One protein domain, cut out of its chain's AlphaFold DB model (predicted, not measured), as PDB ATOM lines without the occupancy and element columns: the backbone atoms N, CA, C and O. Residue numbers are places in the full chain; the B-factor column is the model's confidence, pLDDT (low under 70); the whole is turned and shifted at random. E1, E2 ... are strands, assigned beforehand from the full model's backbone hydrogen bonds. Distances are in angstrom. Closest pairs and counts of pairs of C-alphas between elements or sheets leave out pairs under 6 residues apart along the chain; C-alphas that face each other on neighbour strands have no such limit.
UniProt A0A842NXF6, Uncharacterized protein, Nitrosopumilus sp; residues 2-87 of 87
ATOM      1  N   VAL A   2      14.943  -0.833   5.933       66.19
ATOM      2  CA  VAL A   2      14.327  -1.989   5.274       66.19
ATOM      3  C   VAL A   2      13.178  -2.450   6.150       66.19
ATOM      4  O   VAL A   2      13.366  -2.629   7.353       66.19
ATOM      5  N   GLU A   3      12.011  -2.618   5.549       81.19
ATOM      6  CA  GLU A   3      10.842  -3.159   6.228       81.19
ATOM      7  C   GLU A   3      10.936  -4.687   6.218       81.19
ATOM      8  O   GLU A   3      11.126  -5.318   5.173       81.19
ATOM      9  N   ILE A   4      10.873  -5.280   7.411       87.00
ATOM     10  CA  ILE A   4      10.981  -6.723   7.622       87.00
ATOM     11  C   ILE A   4       9.596  -7.258   7.944       87.00
ATOM     12  O   ILE A   4       8.937  -6.768   8.857       87.00
ATOM     13  N   CYS A   5       9.183  -8.299   7.231       86.81
ATOM     14  CA  CYS A   5       7.926  -8.973   7.500       86.81
ATOM     15  C   CYS A   5       7.988  -9.693   8.847       86.81
ATOM     16  O   CYS A   5       8.866 -10.529   9.091       86.81
ATOM     17  N   GLU A   6       7.026  -9.407   9.719       85.94
ATOM     18  CA  GLU A   6       6.961 -10.004  11.051       85.94
ATOM     19  C   GLU A   6       6.716 -11.517  11.027       85.94
ATOM     20  O   GLU A   6       7.127 -12.210  11.958       85.94
ATOM     21  N   TYR A   7       6.140 -12.043   9.947       86.19
ATOM     22  CA  TYR A   7       5.808 -13.458   9.809       86.19
ATOM     23  C   TYR A   7       6.979 -14.290   9.285       86.19
ATOM     24  O   TYR A   7       7.368 -15.274   9.906       86.19
ATOM     25  N   CYS A   8       7.581 -13.896   8.156       87.38
ATOM     26  CA  CYS A   8       8.665 -14.670   7.539       87.38
ATOM     27  C   CYS A   8      10.075 -14.200   7.917       87.38
ATOM     28  O   CYS A   8      11.044 -14.852   7.535       87.38
ATOM     29  N   LYS A   9      10.203 -13.074   8.637       87.88
ATOM     30  CA  LYS A   9      11.476 -12.461   9.060       87.88
ATOM     31  C   LYS A   9      12.422 -12.087   7.908       87.88
ATOM     32  O   LYS A   9      13.617 -11.904   8.128       87.88
ATOM     33  N   LYS A  10      11.892 -11.955   6.689       86.25
ATOM     34  CA  LYS A  10      12.613 -11.497   5.492       86.25
ATOM     35  C   LYS A  10      12.165 -10.090   5.105       86.25
ATOM     36  O   LYS A  10      11.107  -9.628   5.529       86.25
ATOM     37  N   GLU A  11      12.974  -9.428   4.289       85.00
ATOM     38  CA  GLU A  11      12.640  -8.141   3.670       85.00
ATOM     39  C   GLU A  11      11.434  -8.312   2.739       85.00
ATOM     40  O   GLU A  11      11.388  -9.309   2.018       85.00
ATOM     41  N   TYR A  12      10.493  -7.362   2.729       80.31
ATOM     42  CA  TYR A  12       9.307  -7.433   1.856       80.31
ATOM     43  C   TYR A  12       9.680  -7.495   0.364       80.31
ATOM     44  O   TYR A  12       9.217  -8.344  -0.395       80.31
ATOM     45  N   SER A  13      10.576  -6.608  -0.063       77.44
ATOM     46  CA  SER A  13      10.909  -6.454  -1.477       77.44
ATOM     47  C   SER A  13      11.700  -7.646  -2.021       77.44
ATOM     48  O   SER A  13      12.866  -7.851  -1.688       77.44
ATOM     49  N   GLY A  14      11.082  -8.397  -2.936       77.19
ATOM     50  CA  GLY A  14      11.736  -9.449  -3.717       77.19
ATOM     51  C   GLY A  14      11.897 -10.810  -3.033       77.19
ATOM     52  O   GLY A  14      12.490 -11.710  -3.642       77.19
ATOM     53  N   ASN A  15      11.368 -10.991  -1.820       84.94
ATOM     54  CA  ASN A  15      11.362 -12.280  -1.132       84.94
ATOM     55  C   ASN A  15       9.959 -12.886  -1.101       84.94
ATOM     56  O   ASN A  15       8.980 -12.203  -0.858       84.94
ATOM     57  N   SER A  16       9.871 -14.204  -1.276       90.56
ATOM     58  CA  SER A  16       8.627 -14.933  -1.021       90.56
ATOM     59  C   SER A  16       8.391 -15.079   0.481       90.56
ATOM     60  O   SER A  16       9.316 -15.427   1.230       90.56
ATOM     61  N   CYS A  17       7.137 -14.922   0.902       91.88
ATOM     62  CA  CYS A  17       6.711 -15.297   2.245       91.88
ATOM     63  C   CYS A  17       6.534 -16.823   2.376       91.88
ATOM     64  O   CYS A  17       6.789 -17.585   1.438       91.88
ATOM     65  N   ILE A  18       6.128 -17.256   3.569       90.69
ATOM     66  CA  ILE A  18       5.968 -18.654   3.989       90.69
ATOM     67  C   ILE A  18       4.557 -18.907   4.539       90.69
ATOM     68  O   ILE A  18       3.826 -17.962   4.851       90.69
ATOM     69  N   GLY A  19       4.213 -20.182   4.719       89.44
ATOM     70  CA  GLY A  19       2.996 -20.621   5.404       89.44
ATOM     71  C   GLY A  19       1.864 -21.057   4.474       89.44
ATOM     72  O   GLY A  19       2.023 -21.135   3.256       89.44
ATOM     73  N   TYR A  20       0.726 -21.384   5.079       90.50
ATOM     74  CA  TYR A  20      -0.455 -21.926   4.409       90.50
ATOM     75  C   TYR A  20      -1.740 -21.520   5.136       90.50
ATOM     76  O   TYR A  20      -1.714 -21.165   6.315       90.50
ATOM     77  N   PHE A  21      -2.873 -21.602   4.436       88.38
ATOM     78  CA  PHE A  21      -4.183 -21.372   5.041       88.38
ATOM     79  C   PHE A  21      -4.720 -22.675   5.635       88.38
ATOM     80  O   PHE A  21      -4.702 -23.716   4.967       88.38
ATOM     81  N   ILE A  22      -5.241 -22.621   6.862       89.44
ATOM     82  CA  ILE A  22      -6.113 -23.669   7.391       89.44
ATOM     83  C   ILE A  22      -7.557 -23.215   7.256       89.44
ATOM     84  O   ILE A  22      -7.981 -22.206   7.815       89.44
ATOM     85  N   ILE A  23      -8.323 -23.990   6.499       87.81
ATOM     86  CA  ILE A  23      -9.730 -23.717   6.250       87.81
ATOM     87  C   ILE A  23     -10.531 -24.966   6.591       87.81
ATOM     88  O   ILE A  23     -10.399 -25.993   5.916       87.81
ATOM     89  N   LYS A  24     -11.384 -24.888   7.617       86.19
ATOM     90  CA  LYS A  24     -12.189 -26.014   8.112       86.19
ATOM     91  C   LYS A  24     -11.335 -27.263   8.378       86.19
ATOM     92  O   LYS A  24     -11.711 -28.373   7.999       86.19
ATOM     93  N   GLY A  25     -10.148 -27.067   8.958       86.38
ATOM     94  CA  GLY A  25      -9.192 -28.135   9.279       86.38
ATOM     95  C   GLY A  25      -8.425 -28.727   8.088       86.38
ATOM     96  O   GLY A  25      -7.751 -29.741   8.248       86.38
ATOM     97  N   LYS A  26      -8.512 -28.131   6.891       88.62
ATOM     98  CA  LYS A  26      -7.733 -28.548   5.712       88.62
ATOM     99  C   LYS A  26      -6.657 -27.522   5.377       88.62
ATOM    100  O   LYS A  26      -6.929 -26.324   5.402       88.62
ATOM    101  N   LYS A  27      -5.463 -28.007   5.024       90.50
ATOM    102  CA  LYS A  27      -4.342 -27.194   4.532       90.50
ATOM    103  C   LYS A  27      -4.567 -26.823   3.069       90.50
ATOM    104  O   LYS A  27      -4.778 -27.706   2.242       90.50
ATOM    105  N   PHE A  28      -4.504 -25.529   2.778       91.06
ATOM    106  CA  PHE A  28      -4.542 -24.970   1.433       91.06
ATOM    107  C   PHE A  28      -3.245 -24.218   1.151       91.06
ATOM    108  O   PHE A  28      -2.805 -23.387   1.950       91.06
ATOM    109  N   GLU A  29      -2.638 -24.520   0.006       92.69
ATOM    110  CA  GLU A  29      -1.490 -23.773  -0.499       92.69
ATOM    111  C   GLU A  29      -1.920 -22.358  -0.895       92.69
ATOM    112  O   GLU A  29      -3.043 -22.140  -1.345       92.69
ATOM    113  N   ARG A  30      -1.027 -21.390  -0.684       93.00
ATOM    114  CA  ARG A  30      -1.270 -19.987  -1.031       93.00
ATOM    115  C   ARG A  30      -1.132 -19.806  -2.541       93.00
ATOM    116  O   ARG A  30      -0.280 -20.446  -3.160       93.00
ATOM    117  N   ILE A  31      -1.946 -18.924  -3.113       93.75
ATOM    118  CA  ILE A  31      -1.833 -18.565  -4.527       93.75
ATOM    119  C   ILE A  31      -0.626 -17.631  -4.677       93.75
ATOM    120  O   ILE A  31      -0.375 -16.764  -3.840       93.75
ATOM    121  N   LYS A  32       0.187 -17.870  -5.704       94.62
ATOM    122  CA  LYS A  32       1.374 -17.058  -5.987       94.62
ATOM    123  C   LYS A  32       0.978 -15.815  -6.769       94.62
ATOM    124  O   LYS A  32       0.057 -15.867  -7.580       94.62
ATOM    125  N   PHE A  33       1.749 -14.745  -6.608       94.06
ATOM    126  CA  PHE A  33       1.550 -13.527  -7.379       94.06
ATOM    127  C   PHE A  33       1.628 -13.822  -8.881       94.06
ATOM    128  O   PHE A  33       2.648 -14.317  -9.373       94.06
ATOM    129  N   GLY A  34       0.549 -13.509  -9.601       91.31
ATOM    130  CA  GLY A  34       0.411 -13.741 -11.043       91.31
ATOM    131  C   GLY A  34      -0.204 -15.087 -11.453       91.31
ATOM    132  O   GLY A  34      -0.488 -15.251 -12.639       91.31
ATOM    133  N   ASP A  35      -0.434 -16.008 -10.510       92.38
ATOM    134  CA  ASP A  35      -1.267 -17.217 -10.693       92.38
ATOM    135  C   ASP A  35      -2.721 -16.996 -10.212       92.38
ATOM    136  O   ASP A  35      -3.543 -17.911 -10.234       92.38
ATOM    137  N   GLU A  36      -3.036 -15.786  -9.754       90.69
ATOM    138  CA  GLU A  36      -4.365 -15.371  -9.307       90.69
ATOM    139  C   GLU A  36      -5.312 -15.156 -10.496       90.69
ATOM    140  O   GLU A  36      -4.875 -14.895 -11.620       90.69
ATOM    141  N   SER A  37      -6.623 -15.253 -10.255       87.50
ATOM    142  CA  SER A  37      -7.630 -15.050 -11.307       87.50
ATOM    143  C   SER A  37      -7.652 -13.619 -11.853       87.50
ATOM    144  O   SER A  37      -8.019 -13.410 -13.011       87.50
ATOM    145  N   ASP A  38      -7.283 -12.638 -11.029       86.50
ATOM    146  CA  ASP A  38      -7.205 -11.233 -11.415       86.50
ATOM    147  C   ASP A  38      -5.817 -10.861 -11.927       86.50
ATOM    148  O   ASP A  38      -4.788 -11.345 -11.451       86.50
ATOM    149  N   ASP A  39      -5.783  -9.915 -12.864       84.25
ATOM    150  CA  ASP A  39      -4.529  -9.326 -13.311       84.25
ATOM    151  C   ASP A  39      -4.127  -8.171 -12.384       84.25
ATOM    152  O   ASP A  39      -4.491  -7.013 -12.586       84.25
ATOM    153  N   TRP A  40      -3.353  -8.490 -11.346       84.00
ATOM    154  CA  TRP A  40      -2.763  -7.509 -10.425       84.00
ATOM    155  C   TRP A  40      -1.483  -6.858 -10.971       84.00
ATOM    156  O   TRP A  40      -0.584  -6.478 -10.220       84.00
ATOM    157  N   GLY A  41      -1.372  -6.744 -12.296       78.38
ATOM    158  CA  GLY A  41      -0.206  -6.163 -12.948       78.38
ATOM    159  C   GLY A  41       1.032  -7.049 -12.849       78.38
ATOM    160  O   GLY A  41       2.128  -6.546 -12.594       78.38
ATOM    161  N   LYS A  42       0.888  -8.360 -13.090       77.31
ATOM    162  CA  LYS A  42       2.026  -9.297 -13.169       77.31
ATOM    163  C   LYS A  42       3.107  -8.827 -14.153       77.31
ATOM    164  O   LYS A  42       4.288  -9.081 -13.933       77.31
ATOM    165  N   ASP A  43       2.726  -8.076 -15.188       81.62
ATOM    166  CA  ASP A  43       3.645  -7.476 -16.162       81.62
ATOM    167  C   ASP A  43       4.577  -6.413 -15.552       81.62
ATOM    168  O   ASP A  43       5.660  -6.168 -16.081       81.62
ATOM    169  N   SER A  44       4.214  -5.823 -14.405       81.88
ATOM    170  CA  SER A  44       5.104  -4.936 -13.639       81.88
ATOM    171  C   SER A  44       6.239  -5.698 -12.942       81.88
ATOM    172  O   SER A  44       7.190  -5.088 -12.460       81.88
ATOM    173  N   GLY A  45       6.164  -7.032 -12.879       84.44
ATOM    174  CA  GLY A  45       7.196  -7.908 -12.324       84.44
ATOM    175  C   GLY A  45       7.169  -8.064 -10.799       84.44
ATOM    176  O   GLY A  45       7.730  -9.038 -10.289       84.44
ATOM    177  N   SER A  46       6.496  -7.168 -10.074       90.88
ATOM    178  CA  SER A  46       6.327  -7.234  -8.620       90.88
ATOM    179  C   SER A  46       4.954  -6.752  -8.165       90.88
ATOM    180  O   SER A  46       4.387  -5.839  -8.761       90.88
ATOM    181  N   CYS A  47       4.461  -7.333  -7.074       91.62
ATOM    182  CA  CYS A  47       3.219  -6.941  -6.425       91.62
ATOM    183  C   CYS A  47       3.310  -5.493  -5.927       91.62
ATOM    184  O   CYS A  47       4.272  -5.136  -5.247       91.62
ATOM    185  N   GLY A  48       2.297  -4.678  -6.232       87.88
ATOM    186  CA  GLY A  48       2.270  -3.262  -5.851       87.88
ATOM    187  C   GLY A  48       2.140  -3.016  -4.346       87.88
ATOM    188  O   GLY A  48       2.606  -1.990  -3.868       87.88
ATOM    189  N   ASP A  49       1.541  -3.961  -3.620       89.31
ATOM    190  CA  ASP A  49       1.342  -3.863  -2.174       89.31
ATOM    191  C   ASP A  49       2.538  -4.430  -1.386       89.31
ATOM    192  O   ASP A  49       3.297  -3.690  -0.766       89.31
ATOM    193  N   CYS A  50       2.793  -5.739  -1.484       90.50
ATOM    194  CA  CYS A  50       3.837  -6.380  -0.683       90.50
ATOM    195  C   CYS A  50       5.212  -6.539  -1.365       90.50
ATOM    196  O   CYS A  50       6.123  -7.097  -0.758       90.50
ATOM    197  N   GLY A  51       5.378  -6.136  -2.630       90.31
ATOM    198  CA  GLY A  51       6.681  -6.124  -3.313       90.31
ATOM    199  C   GLY A  51       7.277  -7.485  -3.717       90.31
ATOM    200  O   GLY A  51       8.429  -7.534  -4.161       90.31
ATOM    201  N   VAL A  52       6.539  -8.596  -3.590       92.88
ATOM    202  CA  VAL A  52       7.007  -9.920  -4.052       92.88
ATOM    203  C   VAL A  52       7.028 -10.012  -5.574       92.88
ATOM    204  O   VAL A  52       6.254  -9.339  -6.251       92.88
ATOM    205  N   LYS A  53       7.897 -10.854  -6.134       92.88
ATOM    206  CA  LYS A  53       7.994 -11.067  -7.586       92.88
ATOM    207  C   LYS A  53       6.963 -12.076  -8.085       92.88
ATOM    208  O   LYS A  53       6.470 -12.901  -7.322       92.88
ATOM    209  N   VAL A  54       6.686 -12.047  -9.390       92.31
ATOM    210  CA  VAL A  54       5.802 -13.034 -10.041       92.31
ATOM    211  C   VAL A  54       6.265 -14.460  -9.728       92.31
ATOM    212  O   VAL A  54       7.460 -14.763  -9.780       92.31
ATOM    213  N   GLY A  55       5.319 -15.330  -9.376       91.19
ATOM    214  CA  GLY A  55       5.572 -16.714  -8.976       91.19
ATOM    215  C   GLY A  55       6.028 -16.896  -7.521       91.19
ATOM    216  O   GLY A  55       6.308 -18.027  -7.111       91.19
ATOM    217  N   GLN A  56       6.107 -15.824  -6.729       93.06
ATOM    218  CA  GLN A  56       6.344 -15.882  -5.283       93.06
ATOM    219  C   GLN A  56       5.036 -15.758  -4.494       93.06
ATOM    220  O   GLN A  56       4.036 -15.250  -4.991       93.06
ATOM    221  N   ILE A  57       5.051 -16.230  -3.248       93.81
ATOM    222  CA  ILE A  57       3.917 -16.105  -2.330       93.81
ATOM    223  C   ILE A  57       3.930 -14.707  -1.716       93.81
ATOM    224  O   ILE A  57       4.973 -14.268  -1.217       93.81
ATOM    225  N   HIS A  58       2.766 -14.059  -1.708       94.00
ATOM    226  CA  HIS A  58       2.542 -12.762  -1.071       94.00
ATOM    227  C   HIS A  58       2.974 -12.750   0.394       94.00
ATOM    228  O   HIS A  58       2.916 -13.766   1.088       94.00
ATOM    229  N   HIS A  59       3.371 -11.590   0.914       92.50
ATOM    230  CA  HIS A  59       3.437 -11.443   2.367       92.50
ATOM    231  C   HIS A  59       2.035 -11.510   2.966       92.50
ATOM    232  O   HIS A  59       1.042 -11.286   2.281       92.50
ATOM    233  N   TRP A  60       1.958 -11.920   4.228       89.50
ATOM    234  CA  TRP A  60       0.687 -11.906   4.940       89.50
ATOM    235  C   TRP A  60       0.149 -10.482   5.027       89.50
ATOM    236  O   TRP A  60       0.933  -9.533   5.029       89.50
ATOM    237  N   GLU A  61      -1.179 -10.380   5.073       88.00
ATOM    238  CA  GLU A  61      -1.925  -9.116   5.053       88.00
ATOM    239  C   GLU A  61      -1.806  -8.333   3.739       88.00
ATOM    240  O   GLU A  61      -2.173  -7.165   3.687       88.00
ATOM    241  N   CYS A  62      -1.345  -8.979   2.662       92.00
ATOM    242  CA  CYS A  62      -1.286  -8.343   1.357       92.00
ATOM    243  C   CYS A  62      -2.690  -8.080   0.794       92.00
ATOM    244  O   CYS A  62      -3.518  -8.992   0.715       92.00
ATOM    245  N   ASP A  63      -2.926  -6.850   0.338       91.12
ATOM    246  CA  ASP A  63      -4.236  -6.400  -0.147       91.12
ATOM    247  C   ASP A  63      -4.711  -7.144  -1.401       91.12
ATOM    248  O   ASP A  63      -5.913  -7.251  -1.648       91.12
ATOM    249  N   VAL A  64      -3.788  -7.668  -2.206       92.31
ATOM    250  CA  VAL A  64      -4.138  -8.336  -3.467       92.31
ATOM    251  C   VAL A  64      -4.186  -9.857  -3.357       92.31
ATOM    252  O   VAL A  64      -4.764 -10.487  -4.239       92.31
ATOM    253  N   GLU A  65      -3.658 -10.436  -2.269       94.31
ATOM    254  CA  GLU A  65      -3.585 -11.890  -2.114       94.31
ATOM    255  C   GLU A  65      -4.982 -12.525  -2.155       94.31
ATOM    256  O   GLU A  65      -5.885 -12.151  -1.396       94.31
ATOM    257  N   ARG A  66      -5.153 -13.536  -3.011       94.06
ATOM    258  CA  ARG A  66      -6.403 -14.300  -3.113       94.06
ATOM    259  C   ARG A  66      -6.483 -15.493  -2.158       94.06
ATOM    260  O   ARG A  66      -5.534 -16.248  -1.944       94.06
ATOM    261  N   CYS A  67      -7.677 -15.704  -1.600       92.69
ATOM    262  CA  CYS A  67      -7.987 -16.868  -0.781       92.69
ATOM    263  C   CYS A  67      -8.044 -18.132  -1.660       92.69
ATOM    264  O   CYS A  67      -8.916 -18.220  -2.526       92.69
ATOM    265  N   PRO A  68      -7.259 -19.186  -1.375       92.94
ATOM    266  CA  PRO A  68      -7.190 -20.387  -2.219       92.94
ATOM    267  C   PRO A  68      -8.465 -21.247  -2.256       92.94
ATOM    268  O   PRO A  68      -8.508 -22.267  -2.938       92.94
ATOM    269  N   LYS A  69      -9.506 -20.882  -1.500       92.44
ATOM    270  CA  LYS A  69     -10.783 -21.610  -1.465       92.44
ATOM    271  C   LYS A  69     -11.917 -20.899  -2.186       92.44
ATOM    272  O   LYS A  69     -12.737 -21.570  -2.804       92.44
ATOM    273  N   CYS A  70     -12.040 -19.588  -2.002       92.31
ATOM    274  CA  CYS A  70     -13.147 -18.809  -2.558       92.31
ATOM    275  C   CYS A  70     -12.698 -17.767  -3.578       92.31
ATOM    276  O   CYS A  70     -13.561 -17.106  -4.143       92.31
ATOM    277  N   ASP A  71     -11.387 -17.608  -3.774       91.62
ATOM    278  CA  ASP A  71     -10.776 -16.646  -4.692       91.62
ATOM    279  C   ASP A  71     -11.056 -15.165  -4.362       91.62
ATOM    280  O   ASP A  71     -10.657 -14.259  -5.082       91.62
ATOM    281  N   GLY A  72     -11.714 -14.891  -3.231       91.75
ATOM    282  CA  GLY A  72     -11.880 -13.540  -2.698       91.75
ATOM    283  C   GLY A  72     -10.578 -12.978  -2.123       91.75
ATOM    284  O   GLY A  72      -9.574 -13.681  -2.023       91.75
ATOM    285  N   GLN A  73     -10.592 -11.712  -1.701       92.19
ATOM    286  CA  GLN A  73      -9.466 -11.106  -0.979       92.19
ATOM    287  C   GLN A  73      -9.183 -11.910   0.298       92.19
ATOM    288  O   GLN A  73     -10.100 -12.156   1.080       92.19
ATOM    289  N   ALA A  74      -7.942 -12.367   0.485       91.88
ATOM    290  CA  ALA A  74      -7.537 -13.139   1.658       91.88
ATOM    291  C   ALA A  74      -7.586 -12.286   2.931       91.88
ATOM    292  O   ALA A  74      -8.042 -12.765   3.980       91.88
ATOM    293  N   LEU A  75      -7.178 -11.017   2.816       89.50
ATOM    294  CA  LEU A  75      -7.366 -10.005   3.848       89.50
ATOM    295  C   LEU A  75      -8.867  -9.846   4.130       89.50
ATOM    296  O   LEU A  75      -9.651  -9.519   3.246       89.50
ATOM    297  N   GLY A  76      -9.279 -10.145   5.363       86.06
ATOM    298  CA  GLY A  76     -10.688 -10.097   5.768       86.06
ATOM    299  C   GLY A  76     -11.561 -11.262   5.277       86.06
ATOM    300  O   GLY A  76     -12.774 -11.225   5.473       86.06
ATOM    301  N   CYS A  77     -10.993 -12.304   4.662       89.88
ATOM    302  CA  CYS A  77     -11.772 -13.467   4.239       89.88
ATOM    303  C   CYS A  77     -12.300 -14.279   5.432       89.88
ATOM    304  O   CYS A  77     -11.528 -14.699   6.286       89.88
ATOM    305  N   GLU A  78     -13.584 -14.639   5.426       88.12
ATOM    306  CA  GLU A  78     -14.191 -15.505   6.455       88.12
ATOM    307  C   GLU A  78     -13.997 -17.011   6.183       88.12
ATOM    308  O   GLU A  78     -14.590 -17.866   6.841       88.12
ATOM    309  N   CYS A  79     -13.228 -17.380   5.150       86.81
ATOM    310  CA  CYS A  79     -13.003 -18.788   4.830       86.81
ATOM    311  C   CYS A  79     -11.969 -19.459   5.725       86.81
ATOM    312  O   CYS A  79     -12.055 -20.678   5.863       86.81
ATOM    313  N   HIS A  80     -10.977 -18.727   6.223       76.25
ATOM    314  CA  HIS A  80      -9.888 -19.291   7.012       76.25
ATOM    315  C   HIS A  80     -10.193 -19.178   8.498       76.25
ATOM    316  O   HIS A  80     -10.788 -18.206   8.950       76.25
ATOM    317  N   ASP A  81      -9.839 -20.235   9.223       67.00
ATOM    318  CA  ASP A  81     -10.008 -20.282  10.671       67.00
ATOM    319  C   ASP A  81      -8.713 -19.807  11.352       67.00
ATOM    320  O   ASP A  81      -8.779 -19.137  12.378       67.00
ATOM    321  N   GLU A  82      -7.541 -20.123  10.773       66.50
ATOM    322  CA  GLU A  82      -6.213 -19.802  11.318       66.50
ATOM    323  C   GLU A  82      -5.124 -19.742  10.213       66.50
ATOM    324  O   GLU A  82      -5.199 -20.444   9.194       66.50
ATOM    325  N   PHE A  83      -4.069 -18.944  10.440       67.12
ATOM    326  CA  PHE A  83      -2.847 -18.906   9.618       67.12
ATOM    327  C   PHE A  83      -1.729 -19.718  10.278       67.12
ATOM    328  O   PHE A  83      -1.448 -19.533  11.461       67.12
ATOM    329  N   LEU A  84      -1.055 -20.589   9.516       68.81
ATOM    330  CA  LEU A  84       0.087 -21.362  10.016       68.81
ATOM    331  C   LEU A  84       1.362 -21.043   9.236       68.81
ATOM    332  O   LEU A  84       1.385 -21.034   8.001       68.81
ATOM    333  N   PHE A  85       2.441 -20.822   9.985       66.81
ATOM    334  CA  PHE A  85       3.772 -20.498   9.478       66.81
ATOM    335  C   PHE A  85       4.724 -21.654   9.816       66.81
ATOM    336  O   PHE A  85       4.786 -22.081  10.969       66.81
ATOM    337  N   GLU A  86       5.455 -22.171   8.827       59.12
ATOM    338  CA  GLU A  86       6.542 -23.137   9.059       59.12
ATOM    339  C   GLU A  86       7.862 -22.356   9.092       59.12
ATOM    340  O   GLU A  86       8.206 -21.740   8.084       59.12
ATOM    341  N   TYR A  87       8.534 -22.328  10.253       55.06
ATOM    342  CA  TYR A  87       9.820 -21.645  10.476       55.06
ATOM    343  C   TYR A  87      11.005 -22.457   9.950       55.06
ATOM    344  O   TYR A  87      11.021 -23.686  10.188       55.06
TER     345      TYR A  87
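What this domain is: This is residues 2 to 87 of the 87 residues of an uncharacterized protein of Nitrosopumilus sp (UniProt A0A842NXF6). With little regular structure, this is a body of loops with a small three-strand sheet at one side; residues 29 to 81 wind through most of the body, and residues 2 to 19 lead into the sheet. The printed part has 86 residues, no named helix and E1, E2, E3 along the chain, in an antiparallel sheet ordered E2, E1, E3. The class is all strand, with only 10 residues in named elements; the whole is compact, radius of gyration of the C-alphas 12.1 A, spans 34 by 28 by 19 A.

How they stand to each other: E1, residues 20 to 23, is the inner strand. E2, residues 26 to 28, forms a hairpin with it at 140 degrees; N 28 and O 21 are 2.8 A apart, within hydrogen-bond range. E3, residues 82 to 84, is antiparallel to E1 at 153 degrees, with N 20 and O 84 at 3.0 A. E2 and E3 are apart.

Where its parts are: E1 spans 9.6 A from C-alpha 20 at (-0.455, -21.926, 4.409), E2 6.4 A, and E3 6.6 A to C-alpha 84 at (0.087, -21.362, 10.016).

The domain as a whole: The C-alphas farthest apart, Val 2 and Lys 24, are 35.9 A apart. The printed part has no cut. The link E2 to E3 is long, 53 residues. pLDDT is under 70 at residue 2 and residues 81 to 87.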